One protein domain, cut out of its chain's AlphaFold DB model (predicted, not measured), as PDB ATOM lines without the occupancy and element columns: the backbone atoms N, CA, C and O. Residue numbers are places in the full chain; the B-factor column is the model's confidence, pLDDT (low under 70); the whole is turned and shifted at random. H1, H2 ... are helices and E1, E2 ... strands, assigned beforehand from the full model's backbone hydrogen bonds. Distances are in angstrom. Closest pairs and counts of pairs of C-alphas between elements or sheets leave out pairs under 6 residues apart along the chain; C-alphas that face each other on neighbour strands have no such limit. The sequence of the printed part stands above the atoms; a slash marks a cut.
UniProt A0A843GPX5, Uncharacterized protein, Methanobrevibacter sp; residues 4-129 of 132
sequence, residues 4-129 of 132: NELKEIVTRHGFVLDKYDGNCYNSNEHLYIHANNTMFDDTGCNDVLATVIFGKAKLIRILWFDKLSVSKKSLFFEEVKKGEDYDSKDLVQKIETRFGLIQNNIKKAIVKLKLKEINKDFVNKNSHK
ATOM      1  N   ASN A   4     443.939 431.368 326.247       88.75
ATOM      2  CA  ASN A   4     443.403 430.650 327.405       88.75
ATOM      3  C   ASN A   4     444.307 429.474 327.794       88.75
ATOM      4  O   ASN A   4     444.651 429.344 328.963       88.75
ATOM      5  N   GLU A   5     444.770 428.693 326.814       88.00
ATOM      6  CA  GLU A   5     445.719 427.593 327.041       88.00
ATOM      7  C   GLU A   5     447.010 428.100 327.701       88.00
ATOM      8  O   GLU A   5     447.482 427.527 328.681       88.00
ATOM      9  N   LEU A   6     447.571 429.210 327.206       88.19
ATOM     10  CA  LEU A   6     448.767 429.798 327.808       88.19
ATOM     11  C   LEU A   6     448.483 430.335 329.217       88.19
ATOM     12  O   LEU A   6     449.281 430.112 330.124       88.19
ATOM     13  N   LYS A   7     447.351 431.022 329.417       90.38
ATOM     14  CA  LYS A   7     446.949 431.566 330.720       90.38
ATOM     15  C   LYS A   7     446.811 430.467 331.771       90.38
ATOM     16  O   LYS A   7     447.269 430.654 332.898       90.38
ATOM     17  N   GLU A   8     446.231 429.325 331.414       91.25
ATOM     18  CA  GLU A   8     446.105 428.168 332.304       91.25
ATOM     19  C   GLU A   8     447.472 427.620 332.731       91.25
ATOM     20  O   GLU A   8     447.690 427.392 333.922       91.25
ATOM     21  N   ILE A   9     448.411 427.465 331.790       89.00
ATOM     22  CA  ILE A   9     449.780 427.008 332.091       89.00
ATOM     23  C   ILE A   9     450.476 428.008 333.021       89.00
ATOM     24  O   ILE A   9     450.991 427.625 334.071       89.00
ATOM     25  N   VAL A  10     450.451 429.296 332.672       89.31
ATOM     26  CA  VAL A  10     451.071 430.377 333.457       89.31
ATOM     27  C   VAL A  10     450.534 430.378 334.896       89.31
ATOM     28  O   VAL A  10     451.312 430.347 335.854       89.31
ATOM     29  N   THR A  11     449.207 430.322 335.045       89.94
ATOM     30  CA  THR A  11     448.527 430.366 336.348       89.94
ATOM     31  C   THR A  11     448.826 429.128 337.191       89.94
ATOM     32  O   THR A  11     449.088 429.243 338.388       89.94
ATOM     33  N   ARG A  12     448.870 427.934 336.580       90.31
ATOM     34  CA  ARG A  12     449.229 426.680 337.267       90.31
ATOM     35  C   ARG A  12     450.622 426.738 337.897       90.31
ATOM     36  O   ARG A  12     450.846 426.142 338.947       90.31
ATOM     37  N   HIS A  13     451.549 427.471 337.283       86.06
ATOM     38  CA  HIS A  13     452.902 427.666 337.804       86.06
ATOM     39  C   HIS A  13     453.033 428.859 338.771       86.06
ATOM     40  O   HIS A  13     454.148 429.177 339.193       86.06
ATOM     41  N   GLY A  14     451.926 429.489 339.178       86.31
ATOM     42  CA  GLY A  14     451.929 430.597 340.141       86.31
ATOM     43  C   GLY A  14     452.409 431.928 339.559       86.31
ATOM     44  O   GLY A  14     452.840 432.811 340.304       86.31
ATOM     45  N   PHE A  15     452.357 432.063 338.236       88.25
ATOM     46  CA  PHE A  15     452.614 433.303 337.514       88.25
ATOM     47  C   PHE A  15     451.299 433.877 336.987       88.25
ATOM     48  O   PHE A  15     450.251 433.233 337.043       88.25
ATOM     49  N   VAL A  16     451.362 435.088 336.455       88.31
ATOM     50  CA  VAL A  16     450.220 435.812 335.899       88.31
ATOM     51  C   VAL A  16     450.535 436.209 334.463       88.31
ATOM     52  O   VAL A  16     451.681 436.534 334.155       88.31
ATOM     53  N   LEU A  17     449.528 436.123 333.587       89.62
ATOM     54  CA  LEU A  17     449.575 436.577 332.197       89.62
ATOM     55  C   LEU A  17     448.582 437.727 332.026       89.62
ATOM     56  O   LEU A  17     447.394 437.481 331.797       89.62
ATOM     57  N   ASP A  18     449.087 438.952 332.086       85.81
ATOM     58  CA  ASP A  18     448.265 440.159 332.057       85.81
ATOM     59  C   ASP A  18     448.658 441.113 330.936       85.81
ATOM     60  O   ASP A  18     449.752 441.047 330.362       85.81
ATOM     61  N   LYS A  19     447.706 441.993 330.609       80.50
ATOM     62  CA  LYS A  19     447.958 443.122 329.728       80.50
ATOM     63  C   LYS A  19     448.489 444.291 330.532       80.50
ATOM     64  O   LYS A  19     447.938 444.611 331.581       80.50
ATOM     65  N   TYR A  20     449.526 444.932 330.013       71.00
ATOM     66  CA  TYR A  20     450.106 446.115 330.628       71.00
ATOM     67  C   TYR A  20     450.298 447.202 329.575       71.00
ATOM     68  O   TYR A  20     450.809 446.929 328.487       71.00
ATOM     69  N   ASP A  21     449.876 448.421 329.910       63.22
ATOM     70  CA  ASP A  21     449.958 449.591 329.027       63.22
ATOM     71  C   ASP A  21     451.300 450.334 329.153       63.22
ATOM     72  O   ASP A  21     451.577 451.262 328.394       63.22
ATOM     73  N   GLY A  22     452.160 449.937 330.098       60.16
ATOM     74  CA  GLY A  22     453.488 450.523 330.255       60.16
ATOM     75  C   GLY A  22     454.496 449.977 329.243       60.16
ATOM     76  O   GLY A  22     454.526 448.792 328.907       60.16
ATOM     77  N   ASN A  23     455.357 450.867 328.755       61.44
ATOM     78  CA  ASN A  23     456.270 450.596 327.648       61.44
ATOM     79  C   ASN A  23     457.612 450.003 328.119       61.44
ATOM     80  O   ASN A  23     458.683 450.563 327.877       61.44
ATOM     81  N   CYS A  24     457.562 448.878 328.833       60.69
ATOM     82  CA  CYS A  24     458.708 448.392 329.602       60.69
ATOM     83  C   CYS A  24     459.942 448.000 328.809       60.69
ATOM     84  O   CYS A  24     461.066 448.112 329.300       60.69
ATOM     85  N   TYR A  25     459.729 447.545 327.584       60.53
ATOM     86  CA  TYR A  25     460.796 447.059 326.722       60.53
ATOM     87  C   TYR A  25     460.664 447.588 325.295       60.53
ATOM     88  O   TYR A  25     461.208 446.994 324.369       60.53
ATOM     89  N   ASN A  26     459.966 448.719 325.122       56.97
ATOM     90  CA  ASN A  26     459.725 449.341 323.819       56.97
ATOM     91  C   ASN A  26     459.116 448.368 322.789       56.97
ATOM     92  O   ASN A  26     459.415 448.433 321.596       56.97
ATOM     93  N   SER A  27     458.299 447.426 323.269       56.00
ATOM     94  CA  SER A  27     457.572 446.464 322.450       56.00
ATOM     95  C   SER A  27     456.122 446.915 322.337       56.00
ATOM     96  O   SER A  27     455.456 447.104 323.351       56.00
ATOM     97  N   ASN A  28     455.604 447.010 321.111       56.72
ATOM     98  CA  ASN A  28     454.180 447.255 320.815       56.72
ATOM     99  C   ASN A  28     453.287 446.045 321.185       56.72
ATOM    100  O   ASN A  28     452.317 445.731 320.499       56.72
ATOM    101  N   GLU A  29     453.673 445.292 322.207       61.66
ATOM    102  CA  GLU A  29     453.167 443.969 322.534       61.66
ATOM    103  C   GLU A  29     452.553 444.031 323.923       61.66
ATOM    104  O   GLU A  29     453.191 444.416 324.896       61.66
ATOM    105  N   HIS A  30     451.271 443.698 323.992       68.50
ATOM    106  CA  HIS A  30     450.424 444.056 325.122       68.50
ATOM    107  C   HIS A  30     450.292 442.945 326.170       68.50
ATOM    108  O   HIS A  30     449.351 443.011 326.944       68.50
ATOM    109  N   LEU A  31     451.122 441.893 326.178       85.56
ATOM    110  CA  LEU A  31     450.981 440.768 327.117       85.56
ATOM    111  C   LEU A  31     452.306 440.398 327.776       85.56
ATOM    112  O   LEU A  31     453.309 440.172 327.099       85.56
ATOM    113  N   TYR A  32     452.265 440.252 329.096       85.19
ATOM    114  CA  TYR A  32     453.442 440.023 329.920       85.19
ATOM    115  C   TYR A  32     453.205 438.907 330.934       85.19
ATOM    116  O   TYR A  32     452.106 438.754 331.463       85.19
ATOM    117  N   ILE A  33     454.257 438.134 331.208       86.00
ATOM    118  CA  ILE A  33     454.278 437.135 332.280       86.00
ATOM    119  C   ILE A  33     455.036 437.715 333.471       86.00
ATOM    120  O   ILE A  33     456.175 438.146 333.303       86.00
ATOM    121  N   HIS A  34     454.455 437.682 334.668       83.38
ATOM    122  CA  HIS A  34     455.090 438.135 335.914       83.38
ATOM    123  C   HIS A  34     454.667 437.269 337.111       83.38
ATOM    124  O   HIS A  34     453.844 436.361 336.981       83.38
ATOM    125  N   ALA A  35     455.267 437.487 338.283       80.38
ATOM    126  CA  ALA A  35     454.897 436.759 339.499       80.38
ATOM    127  C   ALA A  35     453.565 437.273 340.083       80.38
ATOM    128  O   ALA A  35     453.236 438.448 339.970       80.38
ATOM    129  N   ASN A  36     452.801 436.398 340.746       72.75
ATOM    130  CA  ASN A  36     451.454 436.717 341.250       72.75
ATOM    131  C   ASN A  36     451.413 437.761 342.391       72.75
ATOM    132  O   ASN A  36     450.372 438.343 342.654       72.75
ATOM    133  N   ASN A  37     452.542 438.018 343.064       67.00
ATOM    134  CA  ASN A  37     452.619 438.909 344.235       67.00
ATOM    135  C   ASN A  37     453.484 440.158 343.999       67.00
ATOM    136  O   ASN A  37     453.923 440.793 344.957       67.00
ATOM    137  N   THR A  38     453.786 440.491 342.747       64.50
ATOM    138  CA  THR A  38     454.532 441.711 342.422       64.50
ATOM    139  C   THR A  38     453.545 442.838 342.165       64.50
ATOM    140  O   THR A  38     452.826 442.816 341.168       64.50
ATOM    141  N   MET A  39     453.488 443.810 343.080       53.66
ATOM    142  CA  MET A  39     452.880 445.103 342.782       53.66
ATOM    143  C   MET A  39     453.807 445.827 341.816       53.66
ATOM    144  O   MET A  39     454.949 446.108 342.166       53.66
ATOM    145  N   PHE A  40     453.317 446.102 340.611       53.72
ATOM    146  CA  PHE A  40     454.022 446.940 339.655       53.72
ATOM    147  C   PHE A  40     454.356 448.286 340.318       53.72
ATOM    148  O   PHE A  40     453.457 448.965 340.815       53.72
ATOM    149  N   ASP A  41     455.638 448.662 340.350       56.31
ATOM    150  CA  ASP A  41     456.011 450.069 340.536       56.31
ATOM    151  C   ASP A  41     455.480 450.895 339.342       56.31
ATOM    152  O   ASP A  41     455.013 450.320 338.359       56.31
ATOM    153  N   ASP A  42     455.530 452.231 339.384       51.38
ATOM    154  CA  ASP A  42     454.978 453.089 338.313       51.38
ATOM    155  C   ASP A  42     455.573 452.808 336.914       51.38
ATOM    156  O   ASP A  42     455.056 453.289 335.905       51.38
ATOM    157  N   THR A  43     456.655 452.022 336.834       57.47
ATOM    158  CA  THR A  43     457.190 451.518 335.566       57.47
ATOM    159  C   THR A  43     456.632 450.147 335.202       57.47
ATOM    160  O   THR A  43     456.468 449.860 334.026       57.47
ATOM    161  N   GLY A  44     456.372 449.286 336.188       58.28
ATOM    162  CA  GLY A  44     455.893 447.918 336.029       58.28
ATOM    163  C   GLY A  44     456.888 446.973 335.361       58.28
ATOM    164  O   GLY A  44     456.578 445.817 335.078       58.28
ATOM    165  N   CYS A  45     458.111 447.438 335.119       66.44
ATOM    166  CA  CYS A  45     459.054 446.743 334.257       66.44
ATOM    167  C   CYS A  45     459.957 445.805 335.007       66.44
ATOM    168  O   CYS A  45     460.458 444.870 334.401       66.44
ATOM    169  N   ASN A  46     460.186 446.029 336.297       65.69
ATOM    170  CA  ASN A  46     461.168 445.272 337.065       65.69
ATOM    171  C   ASN A  46     460.747 443.814 337.287       65.69
ATOM    172  O   ASN A  46     461.605 442.933 337.253       65.69
ATOM    173  N   ASP A  47     459.448 443.526 337.302       70.94
ATOM    174  CA  ASP A  47     458.919 442.202 337.649       70.94
ATOM    175  C   ASP A  47     458.467 441.349 336.454       70.94
ATOM    176  O   ASP A  47     458.120 440.175 336.605       70.94
ATOM    177  N   VAL A  48     458.532 441.900 335.237       78.06
ATOM    178  CA  VAL A  48     458.211 441.167 334.003       78.06
ATOM    179  C   VAL A  48     459.257 440.083 333.726       78.06
ATOM    180  O   VAL A  48     460.450 440.365 333.597       78.06
ATOM    181  N   LEU A  49     458.810 438.840 333.587       79.50
ATOM    182  CA  LEU A  49     459.620 437.658 333.281       79.50
ATOM    183  C   LEU A  49     459.619 437.317 331.794       79.50
ATOM    184  O   LEU A  49     460.580 436.721 331.312       79.50
ATOM    185  N   ALA A  50     458.560 437.673 331.066       81.06
ATOM    186  CA  ALA A  50     458.510 437.503 329.621       81.06
ATOM    187  C   ALA A  50     457.538 438.469 328.939       81.06
ATOM    188  O   ALA A  50     456.540 438.855 329.544       81.06
ATOM    189  N   THR A  51     457.790 438.774 327.666       82.12
ATOM    190  CA  THR A  51     456.804 439.381 326.751       82.12
ATOM    191  C   THR A  51     456.221 438.301 325.850       82.12
ATOM    192  O   THR A  51     456.945 437.418 325.390       82.12
ATOM    193  N   VAL A  52     454.915 438.350 325.606       82.44
ATOM    194  CA  VAL A  52     454.175 437.330 324.860       82.44
ATOM    195  C   VAL A  52     453.478 437.950 323.656       82.44
ATOM    196  O   VAL A  52     452.778 438.953 323.761       82.44
ATOM    197  N   ILE A  53     453.617 437.295 322.506       80.50
ATOM    198  CA  ILE A  53     453.193 437.821 321.210       80.50
ATOM    199  C   ILE A  53     452.212 436.852 320.592       80.50
ATOM    200  O   ILE A  53     452.577 435.731 320.232       80.50
ATOM    201  N   PHE A  54     450.973 437.296 320.424       77.81
ATOM    202  CA  PHE A  54     449.947 436.551 319.709       77.81
ATOM    203  C   PHE A  54     449.736 437.124 318.306       77.81
ATOM    204  O   PHE A  54     449.740 438.334 318.096       77.81
ATOM    205  N   GLY A  55     449.522 436.235 317.340       76.06
ATOM    206  CA  GLY A  55     448.934 436.577 316.047       76.06
ATOM    207  C   GLY A  55     447.412 436.634 316.124       76.06
ATOM    208  O   GLY A  55     446.834 436.688 317.204       76.06
ATOM    209  N   LYS A  56     446.742 436.512 314.970       75.06
ATOM    210  CA  LYS A  56     445.268 436.561 314.871       75.06
ATOM    211  C   LYS A  56     444.517 435.576 315.791       75.06
ATOM    212  O   LYS A  56     443.354 435.820 316.073       75.06
ATOM    213  N   ALA A  57     445.149 434.486 316.247       73.25
ATOM    214  CA  ALA A  57     444.547 433.537 317.202       73.25
ATOM    215  C   ALA A  57     445.543 432.617 317.946       73.25
ATOM    216  O   ALA A  57     445.137 431.806 318.776       73.25
ATOM    217  N   LYS A  58     446.838 432.672 317.621       79.44
ATOM    218  CA  LYS A  58     447.841 431.710 318.100       79.44
ATOM    219  C   LYS A  58     449.060 432.439 318.644       79.44
ATOM    220  O   LYS A  58     449.414 433.503 318.136       79.44
ATOM    221  N   LEU A  59     449.683 431.850 319.657       79.31
ATOM    222  CA  LEU A  59     450.978 432.271 320.170       79.31
ATOM    223  C   LEU A  59     452.004 432.232 319.030       79.31
ATOM    224  O   LEU A  59     452.132 431.214 318.353       79.31
ATOM    225  N   ILE A  60     452.696 433.347 318.818       74.06
ATOM    226  CA  ILE A  60     453.775 433.486 317.835       74.06
ATOM    227  C   ILE A  60     455.129 433.415 318.531       74.06
ATOM    228  O   ILE A  60     456.019 432.757 318.013       74.06
ATOM    229  N   ARG A  61     455.307 434.110 319.664       75.94
ATOM    230  CA  ARG A  61     456.621 434.253 320.306       75.94
ATOM    231  C   ARG A  61     456.494 434.568 321.800       75.94
ATOM    232  O   ARG A  61     455.569 435.265 322.207       75.94
ATOM    233  N   ILE A  62     457.427 434.046 322.603       79.38
ATOM    234  CA  ILE A  62     457.634 434.420 324.011       79.38
ATOM    235  C   ILE A  62     459.088 434.867 324.167       79.38
ATOM    236  O   ILE A  62     460.005 434.122 323.839       79.38
ATOM    237  N   LEU A  63     459.298 436.080 324.665       75.69
ATOM    238  CA  LEU A  63     460.611 436.661 324.924       75.69
ATOM    239  C   LEU A  63     460.868 436.674 326.426       75.69
ATOM    240  O   LEU A  63     460.310 437.511 327.128       75.69
ATOM    241  N   TRP A  64     461.693 435.751 326.923       77.50
ATOM    242  CA  TRP A  64     462.025 435.655 328.346       77.50
ATOM    243  C   TRP A  64     463.105 436.663 328.751       77.50
ATOM    244  O   TRP A  64     464.159 436.759 328.123       77.50
ATOM    245  N   PHE A  65     462.886 437.344 329.870       71.12
ATOM    246  CA  PHE A  65     463.867 438.210 330.509       71.12
ATOM    247  C   PHE A  65     464.534 437.452 331.657       71.12
ATOM    248  O   PHE A  65     463.894 437.101 332.649       71.12
ATOM    249  N   ASP A  66     465.834 437.184 331.545       60.19
ATOM    250  CA  ASP A  66     466.593 436.645 332.671       60.19
ATOM    251  C   ASP A  66     466.954 437.779 333.633       60.19
ATOM    252  O   ASP A  66     467.914 438.525 333.435       60.19
ATOM    253  N   LYS A  67     466.146 437.923 334.679       56.09
ATOM    254  CA  LYS A  67     466.403 438.866 335.774       56.09
ATOM    255  C   LYS A  67     466.964 438.198 337.023       56.09
ATOM    256  O   LYS A  67     467.268 438.881 337.996       56.09
ATOM    257  N   LEU A  68     467.092 436.870 337.013       48.00
ATOM    258  CA  LEU A  68     467.564 436.092 338.160       48.00
ATOM    259  C   LEU A  68     469.057 435.752 338.059       48.00
ATOM    260  O   LEU A  68     469.655 435.349 339.060       48.00
ATOM    261  N   SER A  69     469.688 435.957 336.897       40.88
ATOM    262  CA  SER A  69     471.144 435.982 336.802       40.88
ATOM    263  C   SER A  69     471.712 437.188 337.559       40.88
ATOM    264  O   SER A  69     471.446 438.347 337.248       40.88
ATOM    265  N   VAL A  70     472.562 436.907 338.548       37.00
ATOM    266  CA  VAL A  70     473.325 437.904 339.325       37.00
ATOM    267  C   VAL A  70     474.281 438.716 338.424       37.00
ATOM    268  O   VAL A  70     474.832 439.728 338.854       37.00
ATOM    269  N   SER A  71     474.458 438.325 337.156       35.97
ATOM    270  CA  SER A  71     475.096 439.139 336.124       35.97
ATOM    271  C   SER A  71     474.030 439.797 335.232       35.97
ATOM    272  O   SER A  71     473.205 439.127 334.620       35.97
ATOM    273  N   LYS A  72     474.064 441.132 335.118       40.06
ATOM    274  CA  LYS A  72     473.162 441.970 334.292       40.06
ATOM    275  C   LYS A  72     473.243 441.712 332.762       40.06
ATOM    276  O   LYS A  72     473.072 442.646 331.984       40.06
ATOM    277  N   LYS A  73     473.594 440.510 332.287       36.28
ATOM    278  CA  LYS A  73     473.984 440.262 330.882       36.28
ATOM    279  C   LYS A  73     473.609 438.881 330.324       36.28
ATOM    280  O   LYS A  73     474.448 438.233 329.704       36.28
ATOM    281  N   SER A  74     472.379 438.395 330.471       35.38
ATOM    282  CA  SER A  74     471.979 437.191 329.716       35.38
ATOM    283  C   SER A  74     470.523 437.229 329.276       35.38
ATOM    284  O   SER A  74     469.663 436.596 329.861       35.38
ATOM    285  N   LEU A  75     470.237 437.954 328.195       39.62
ATOM    286  CA  LEU A  75     469.004 437.735 327.441       39.62
ATOM    287  C   LEU A  75     469.069 436.318 326.856       39.62
ATOM    288  O   LEU A  75     469.899 436.043 325.991       39.62
ATOM    289  N   PHE A  76     468.245 435.403 327.367       44.47
ATOM    290  CA  PHE A  76     468.084 434.085 326.762       44.47
ATOM    291  C   PHE A  76     466.958 434.174 325.736       44.47
ATOM    292  O   PHE A  76     465.783 434.281 326.084       44.47
ATOM    293  N   PHE A  77     467.346 434.175 324.466       45.44
ATOM    294  CA  PHE A  77     466.440 434.249 323.332       45.44
ATOM    295  C   PHE A  77     465.964 432.838 322.983       45.44
ATOM    296  O   PHE A  77     466.734 432.048 322.446       45.44
ATOM    297  N   GLU A  78     464.699 432.519 323.253       50.97
ATOM    298  CA  GLU A  78     464.035 431.422 322.546       50.97
ATOM    299  C   GLU A  78     463.048 432.045 321.559       50.97
ATOM    300  O   GLU A  78     461.902 432.353 321.881       50.97
ATOM    301  N   GLU A  79     463.532 432.326 320.347       44.91
ATOM    302  CA  GLU A  79     462.658 432.700 319.244       44.91
ATOM    303  C   GLU A  79     461.823 431.476 318.860       44.91
ATOM    304  O   GLU A  79     462.305 430.555 318.204       44.91
ATOM    305  N   VAL A  80     460.550 431.470 319.250       50.53
ATOM    306  CA  VAL A  80     459.558 430.606 318.605       50.53
ATOM    307  C   VAL A  80     459.431 431.127 317.168       50.53
ATOM    308  O   VAL A  80     458.954 432.245 316.943       50.53
ATOM    309  N   LYS A  81     459.979 430.390 316.194       41.97
ATOM    310  CA  LYS A  81     459.980 430.804 314.786       41.97
ATOM    311  C   LYS A  81     458.547 430.919 314.274       41.97
ATOM    312  O   LYS A  81     457.715 430.033 314.458       41.97
ATOM    313  N   LYS A  82     458.270 432.021 313.579       40.00
ATOM    314  CA  LYS A  82     456.992 432.271 312.909       40.00
ATOM    315  C   LYS A  82     456.790 431.214 311.813       40.00
ATOM    316  O   LYS A  82     457.537 431.209 310.842       40.00
ATOM    317  N   GLY A  83     455.776 430.363 311.950       40.50
ATOM    318  CA  GLY A  83     455.361 429.436 310.887       40.50
ATOM    319  C   GLY A  83     455.881 428.001 310.981       40.50
ATOM    320  O   GLY A  83     455.595 427.225 310.078       40.50
ATOM    321  N   GLU A  84     456.576 427.614 312.053       44.66
ATOM    322  CA  GLU A  84     456.636 426.195 312.418       44.66
ATOM    323  C   GLU A  84     455.342 425.869 313.172       44.66
ATOM    324  O   GLU A  84     455.033 426.504 314.186       44.66
ATOM    325  N   ASP A  85     454.558 424.913 312.670       48.75
ATOM    326  CA  ASP A  85     453.545 424.237 313.478       48.75
ATOM    327  C   ASP A  85     454.297 423.487 314.585       48.75
ATOM    328  O   ASP A  85     454.609 422.307 314.460       48.75
ATOM    329  N   TYR A  86     454.670 424.195 315.655       50.69
ATOM    330  CA  TYR A  86     455.114 423.547 316.878       50.69
ATOM    331  C   TYR A  86     453.985 422.604 317.280       50.69
ATOM    332  O   TYR A  86     452.874 423.075 317.561       50.69
ATOM    333  N   ASP A  87     454.261 421.296 317.294       56.66
ATOM    334  CA  ASP A  87     453.384 420.344 317.965       56.66
ATOM    335  C   ASP A  87     453.117 420.935 319.351       56.66
ATOM    336  O   ASP A  87     454.039 421.326 320.081       56.66
ATOM    337  N   SER A  88     451.839 421.132 319.666       64.19
ATOM    338  CA  SER A  88     451.430 421.866 320.856       64.19
ATOM    339  C   SER A  88     452.044 421.254 322.114       64.19
ATOM    340  O   SER A  88     452.306 421.991 323.063       64.19
ATOM    341  N   LYS A  89     452.354 419.951 322.097       71.94
ATOM    342  CA  LYS A  89     453.023 419.229 323.185       71.94
ATOM    343  C   LYS A  89     454.466 419.680 323.418       71.94
ATOM    344  O   LYS A  89     454.816 419.961 324.563       71.94
ATOM    345  N   ASP A  90     455.269 419.826 322.366       76.44
ATOM    346  CA  ASP A  90     456.671 420.253 322.480       76.44
ATOM    347  C   ASP A  90     456.767 421.691 323.002       76.44
ATOM    348  O   ASP A  90     457.595 422.010 323.860       76.44
ATOM    349  N   LEU A  91     455.877 422.569 322.528       74.25
ATOM    350  CA  LEU A  91     455.816 423.957 322.988       74.25
ATOM    351  C   LEU A  91     455.368 424.061 324.453       74.25
ATOM    352  O   LEU A  91     455.962 424.825 325.214       74.25
ATOM    353  N   VAL A  92     454.355 423.283 324.860       80.31
ATOM    354  CA  VAL A  92     453.922 423.199 326.267       80.31
ATOM    355  C   VAL A  92     455.081 422.739 327.144       80.31
ATOM    356  O   VAL A  92     455.415 423.428 328.105       80.31
ATOM    357  N   GLN A  93     455.750 421.642 326.783       83.12
ATOM    358  CA  GLN A  93     456.847 421.089 327.578       83.12
ATOM    359  C   GLN A  93     458.006 422.082 327.734       83.12
ATOM    360  O   GLN A  93     458.575 422.201 328.823       83.12
ATOM    361  N   LYS A  94     458.352 422.828 326.679       81.31
ATOM    362  CA  LYS A  94     459.376 423.884 326.740       81.31
ATOM    363  C   LYS A  94     458.991 425.012 327.698       81.31
ATOM    364  O   LYS A  94     459.802 425.404 328.541       81.31
ATOM    365  N   ILE A  95     457.751 425.497 327.608       82.19
ATOM    366  CA  ILE A  95     457.221 426.545 328.492       82.19
ATOM    367  C   ILE A  95     457.216 426.064 329.952       82.19
ATOM    368  O   ILE A  95     457.739 426.754 330.828       82.19
ATOM    369  N   GLU A  96     456.702 424.861 330.215       83.88
ATOM    370  CA  GLU A  96     456.663 424.268 331.559       83.88
ATOM    371  C   GLU A  96     458.072 424.030 332.124       83.88
ATOM    372  O   GLU A  96     458.343 424.347 333.286       83.88
ATOM    373  N   THR A  97     459.014 423.565 331.295       84.25
ATOM    374  CA  THR A  97     460.425 423.413 331.686       84.25
ATOM    375  C   THR A  97     461.018 424.755 332.111       84.25
ATOM    376  O   THR A  97     461.691 424.844 333.144       84.25
ATOM    377  N   ARG A  98     460.740 425.830 331.359       82.31
ATOM    378  CA  ARG A  98     461.222 427.175 331.694       82.31
ATOM    379  C   ARG A  98     460.622 427.677 333.006       82.31
ATOM    380  O   ARG A  98     461.369 428.189 333.841       82.31
ATOM    381  N   PHE A  99     459.325 427.472 333.233       83.12
ATOM    382  CA  PHE A  99     458.695 427.799 334.514       83.12
ATOM    383  C   PHE A  99     459.314 427.029 335.684       83.12
ATOM    384  O   PHE A  99     459.609 427.633 336.718       83.12
ATOM    385  N   GLY A 100     459.592 425.734 335.515       81.19
ATOM    386  CA  GLY A 100     460.289 424.927 336.520       81.19
ATOM    387  C   GLY A 100     461.677 425.480 336.875       81.19
ATOM    388  O   GLY A 100     462.025 425.584 338.055       81.19
ATOM    389  N   LEU A 101     462.455 425.909 335.873       81.62
ATOM    390  CA  LEU A 101     463.761 426.548 336.085       81.62
ATOM    391  C   LEU A 101     463.642 427.872 336.853       81.62
ATOM    392  O   LEU A 101     464.398 428.098 337.801       81.62
ATOM    393  N   ILE A 102     462.677 428.725 336.490       78.25
ATOM    394  CA  ILE A 102     462.423 430.000 337.181       78.25
ATOM    395  C   ILE A 102     462.054 429.742 338.646       78.25
ATOM    396  O   ILE A 102     462.671 430.318 339.545       78.25
ATOM    397  N   GLN A 103     461.115 428.829 338.914       76.62
ATOM    398  CA  GLN A 103     460.717 428.469 340.277       76.62
ATOM    399  C   GLN A 103     461.896 427.936 341.105       76.62
ATOM    400  O   GLN A 103     462.035 428.283 342.279       76.62
ATOM    401  N   ASN A 104     462.771 427.119 340.512       80.69
ATOM    402  CA  ASN A 104     463.971 426.621 341.184       80.69
ATOM    403  C   ASN A 104     464.938 427.763 341.545       80.69
ATOM    404  O   ASN A 104     465.457 427.816 342.663       80.69
ATOM    405  N   ASN A 105     465.144 428.711 340.631       75.12
ATOM    406  CA  ASN A 105     465.996 429.873 340.877       75.12
ATOM    407  C   ASN A 105     465.427 430.781 341.976       75.12
ATOM    408  O   ASN A 105     466.176 431.191 342.865       75.12
ATOM    409  N   ILE A 106     464.110 431.014 341.986       74.50
ATOM    410  CA  ILE A 106     463.425 431.741 343.066       74.50
ATOM    411  C   ILE A 106     463.639 431.027 344.409       74.50
ATOM    412  O   ILE A 106     464.070 431.652 345.379       74.50
ATOM    413  N   LYS A 107     463.431 429.702 344.472       79.06
ATOM    414  CA  LYS A 107     463.654 428.906 345.696       79.06
ATOM    415  C   LYS A 107     465.091 429.033 346.212       79.06
ATOM    416  O   LYS A 107     465.293 429.281 347.401       79.06
ATOM    417  N   LYS A 108     466.094 428.922 345.333       78.38
ATOM    418  CA  LYS A 108     467.514 429.090 345.698       78.38
ATOM    419  C   LYS A 108     467.812 430.495 346.227       78.38
ATOM    420  O   LYS A 108     468.533 430.631 347.217       78.38
ATOM    421  N   ALA A 109     467.257 431.529 345.596       73.88
ATOM    422  CA  ALA A 109     467.431 432.911 346.032       73.88
ATOM    423  C   ALA A 109     466.843 433.142 347.435       73.88
ATOM    424  O   ALA A 109     467.528 433.700 348.292       73.88
ATOM    425  N   ILE A 110     465.635 432.629 347.704       72.69
ATOM    426  CA  ILE A 110     464.991 432.703 349.026       72.69
ATOM    427  C   ILE A 110     465.860 432.034 350.100       72.69
ATOM    428  O   ILE A 110     466.111 432.628 351.147       72.69
ATOM    429  N   VAL A 111     466.365 430.821 349.843       78.88
ATOM    430  CA  VAL A 111     467.249 430.113 350.790       78.88
ATOM    431  C   VAL A 111     468.514 430.927 351.073       78.88
ATOM    432  O   VAL A 111     468.901 431.089 352.231       78.88
ATOM    433  N   LYS A 112     469.138 431.499 350.037       78.44
ATOM    434  CA  LYS A 112     470.343 432.327 350.181       78.44
ATOM    435  C   LYS A 112     470.097 433.583 351.024       78.44
ATOM    436  O   LYS A 112     470.981 433.971 351.786       78.44
ATOM    437  N   LEU A 113     468.932 434.217 350.891       74.81
ATOM    438  CA  LEU A 113     468.556 435.383 351.697       74.81
ATOM    439  C   LEU A 113     468.381 435.007 353.171       74.81
ATOM    440  O   LEU A 113     469.022 435.625 354.018       74.81
ATOM    441  N   LYS A 114     467.644 433.928 353.461       79.62
ATOM    442  CA  LYS A 114     467.461 433.429 354.833       79.62
ATOM    443  C   LYS A 114     468.792 433.105 355.519       79.62
ATOM    444  O   LYS A 114     469.006 433.473 356.668       79.62
ATOM    445  N   LEU A 115     469.730 432.472 354.808       81.62
ATOM    446  CA  LEU A 115     471.069 432.189 355.347       81.62
ATOM    447  C   LEU A 115     471.864 433.467 355.657       81.62
ATOM    448  O   LEU A 115     472.590 433.516 356.649       81.62
ATOM    449  N   LYS A 116     471.731 434.515 354.832       82.38
ATOM    450  CA  LYS A 116     472.367 435.812 355.105       82.38
ATOM    451  C   LYS A 116     471.792 436.480 356.352       82.38
ATOM    452  O   LYS A 116     472.561 437.079 357.096       82.38
ATOM    453  N   GLU A 117     470.484 436.392 356.571       84.31
ATOM    454  CA  GLU A 117     469.826 436.925 357.772       84.31
ATOM    455  C   GLU A 117     470.304 436.194 359.030       84.31
ATOM    456  O   GLU A 117     470.798 436.839 359.951       84.31
ATOM    457  N   ILE A 118     470.317 434.856 359.010       78.44
ATOM    458  CA  ILE A 118     470.846 434.036 360.113       78.44
ATOM    459  C   ILE A 118     472.303 434.402 360.432       78.44
ATOM    460  O   ILE A 118     472.668 434.558 361.597       78.44
ATOM    461  N   ASN A 119     473.145 434.579 359.409       80.94
ATOM    462  CA  ASN A 119     474.543 434.959 359.609       80.94
ATOM    463  C   ASN A 119     474.696 436.367 360.205       80.94
ATOM    464  O   ASN A 119     475.558 436.564 361.061       80.94
ATOM    465  N   LYS A 120     473.871 437.343 359.794       83.12
ATOM    466  CA  LYS A 120     473.861 438.683 360.408       83.12
ATOM    467  C   LYS A 120     473.496 438.603 361.890       83.12
ATOM    468  O   LYS A 120     474.185 439.204 362.713       83.12
ATOM    469  N   ASP A 121     472.480 437.816 362.229       80.06
ATOM    470  CA  ASP A 121     472.047 437.622 363.614       80.06
ATOM    471  C   ASP A 121     473.117 436.927 364.463       80.06
ATOM    472  O   ASP A 121     473.337 437.300 365.616       80.06
ATOM    473  N   PHE A 122     473.819 435.943 363.895       82.06
ATOM    474  CA  PHE A 122     474.918 435.253 364.569       82.06
ATOM    475  C   PHE A 122     476.106 436.187 364.850       82.06
ATOM    476  O   PHE A 122     476.610 436.226 365.974       82.06
ATOM    477  N   VAL A 123     476.532 436.977 363.858       79.19
ATOM    478  CA  VAL A 123     477.627 437.950 364.016       79.19
ATOM    479  C   VAL A 123     477.260 439.030 365.036       79.19
ATOM    480  O   VAL A 123     478.053 439.310 365.935       79.19
ATOM    481  N   ASN A 124     476.045 439.584 364.967       76.06
ATOM    482  CA  ASN A 124     475.590 440.606 365.914       76.06
ATOM    483  C   ASN A 124     475.567 440.082 367.358       76.06
ATOM    484  O   ASN A 124     476.096 440.743 368.254       76.06
ATOM    485  N   LYS A 125     475.055 438.864 367.589       75.31
ATOM    486  CA  LYS A 125     475.026 438.240 368.926       75.31
ATOM    487  C   LYS A 125     476.420 437.987 369.509       75.31
ATOM    488  O   LYS A 125     476.589 438.089 370.722       75.31
ATOM    489  N   ASN A 126     477.418 437.701 368.671       65.25
ATOM    490  CA  ASN A 126     478.794 437.480 369.126       65.25
ATOM    491  C   ASN A 126     479.604 438.778 369.275       65.25
ATOM    492  O   ASN A 126     480.497 438.839 370.114       65.25
ATOM    493  N   SER A 127     479.261 439.843 368.546       67.19
ATOM    494  CA  SER A 127     479.913 441.155 368.695       67.19
ATOM    495  C   SER A 127     479.606 441.849 370.032       67.19
ATOM    496  O   SER A 127     480.424 442.618 370.532       67.19
ATOM    497  N   HIS A 128     478.464 441.541 370.662       59.00
ATOM    498  CA  HIS A 128     478.099 442.066 371.984       59.00
ATOM    499  C   HIS A 128     478.721 441.306 373.161       59.00
ATOM    500  O   HIS A 128     478.739 441.834 374.267       59.00
ATOM    501  N   LYS A 129     479.272 440.104 372.943       57.09
ATOM    502  CA  LYS A 129     479.930 439.325 374.007       57.09
ATOM    503  C   LYS A 129     481.405 439.684 374.232       57.09
ATOM    504  O   LYS A 129     481.955 439.264 375.238       57.09
TER     505      LYS A 129
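What this domain is: This is residues 4 to 129 of the 132 residues of an uncharacterized protein of Methanobrevibacter sp (UniProt A0A843GPX5). A small, strongly twisted sheet of four strands, with the short helix H1 packed on it toward E1, makes a compact body that spans 37 by 30 by 26 A without the stretches that stand free; the very long helix H2 grazes this sheet and then sticks out beyond the body with residues 110 to 129 as a straight arm. The printed part has 126 residues, in the order H1, E1, E2, E3, E4, H2. The antiparallel sheet runs E1, E2, E3, E4, and the class is mixed, helices and strands. The whole is loose, with a radius of gyration of the C-alphas of 18.2 A and spans of 68 by 33 by 27 A.

Where its parts are: Find C-alpha 4 at (443.403, 430.650, 327.405); there H1 begins, residues 4 to 12, 12.1 A long. Next come E1, residues 15 to 18, E2, residues 31 to 35, E3, residues 48 to 54 and 17.1 A long, and E4, residues 59 to 64. H2, residues 88 to 127, runs 58.9 A to C-alpha 127 at (479.913, 441.155, 368.695).

How they stand to each other: Look first at the meander E1 to E4, each strand the antiparallel neighbour and hairpin partner of the one before: N 16 and O 34 are 2.8 A apart, N 33 and O 50 2.9 A, N 53 and O 61 2.8 A, within hydrogen-bond range. H1 is on the sheet; its closest C-alphas to E1 are Lys 7 and Leu 17, 5.8 A. H2 only grazes the sheet, with residues 95 to 103. H1 and H2 are close but not clearly touching, C-alphas 9 and 96 being closest at 7.4 A. Every O i to N i+4 pair is within range in H1 and H2.

The domain as a whole: The C-alphas of Lys 56 and Lys 129 are farthest apart, 68.6 A. The printed part has no cut. The links E1 to E2, E2 to E3 and E4 to H2 are long. Look for pLDDT under 70 at residues 21 to 30, 37 to 46, 66 to 88 and 126 to 129.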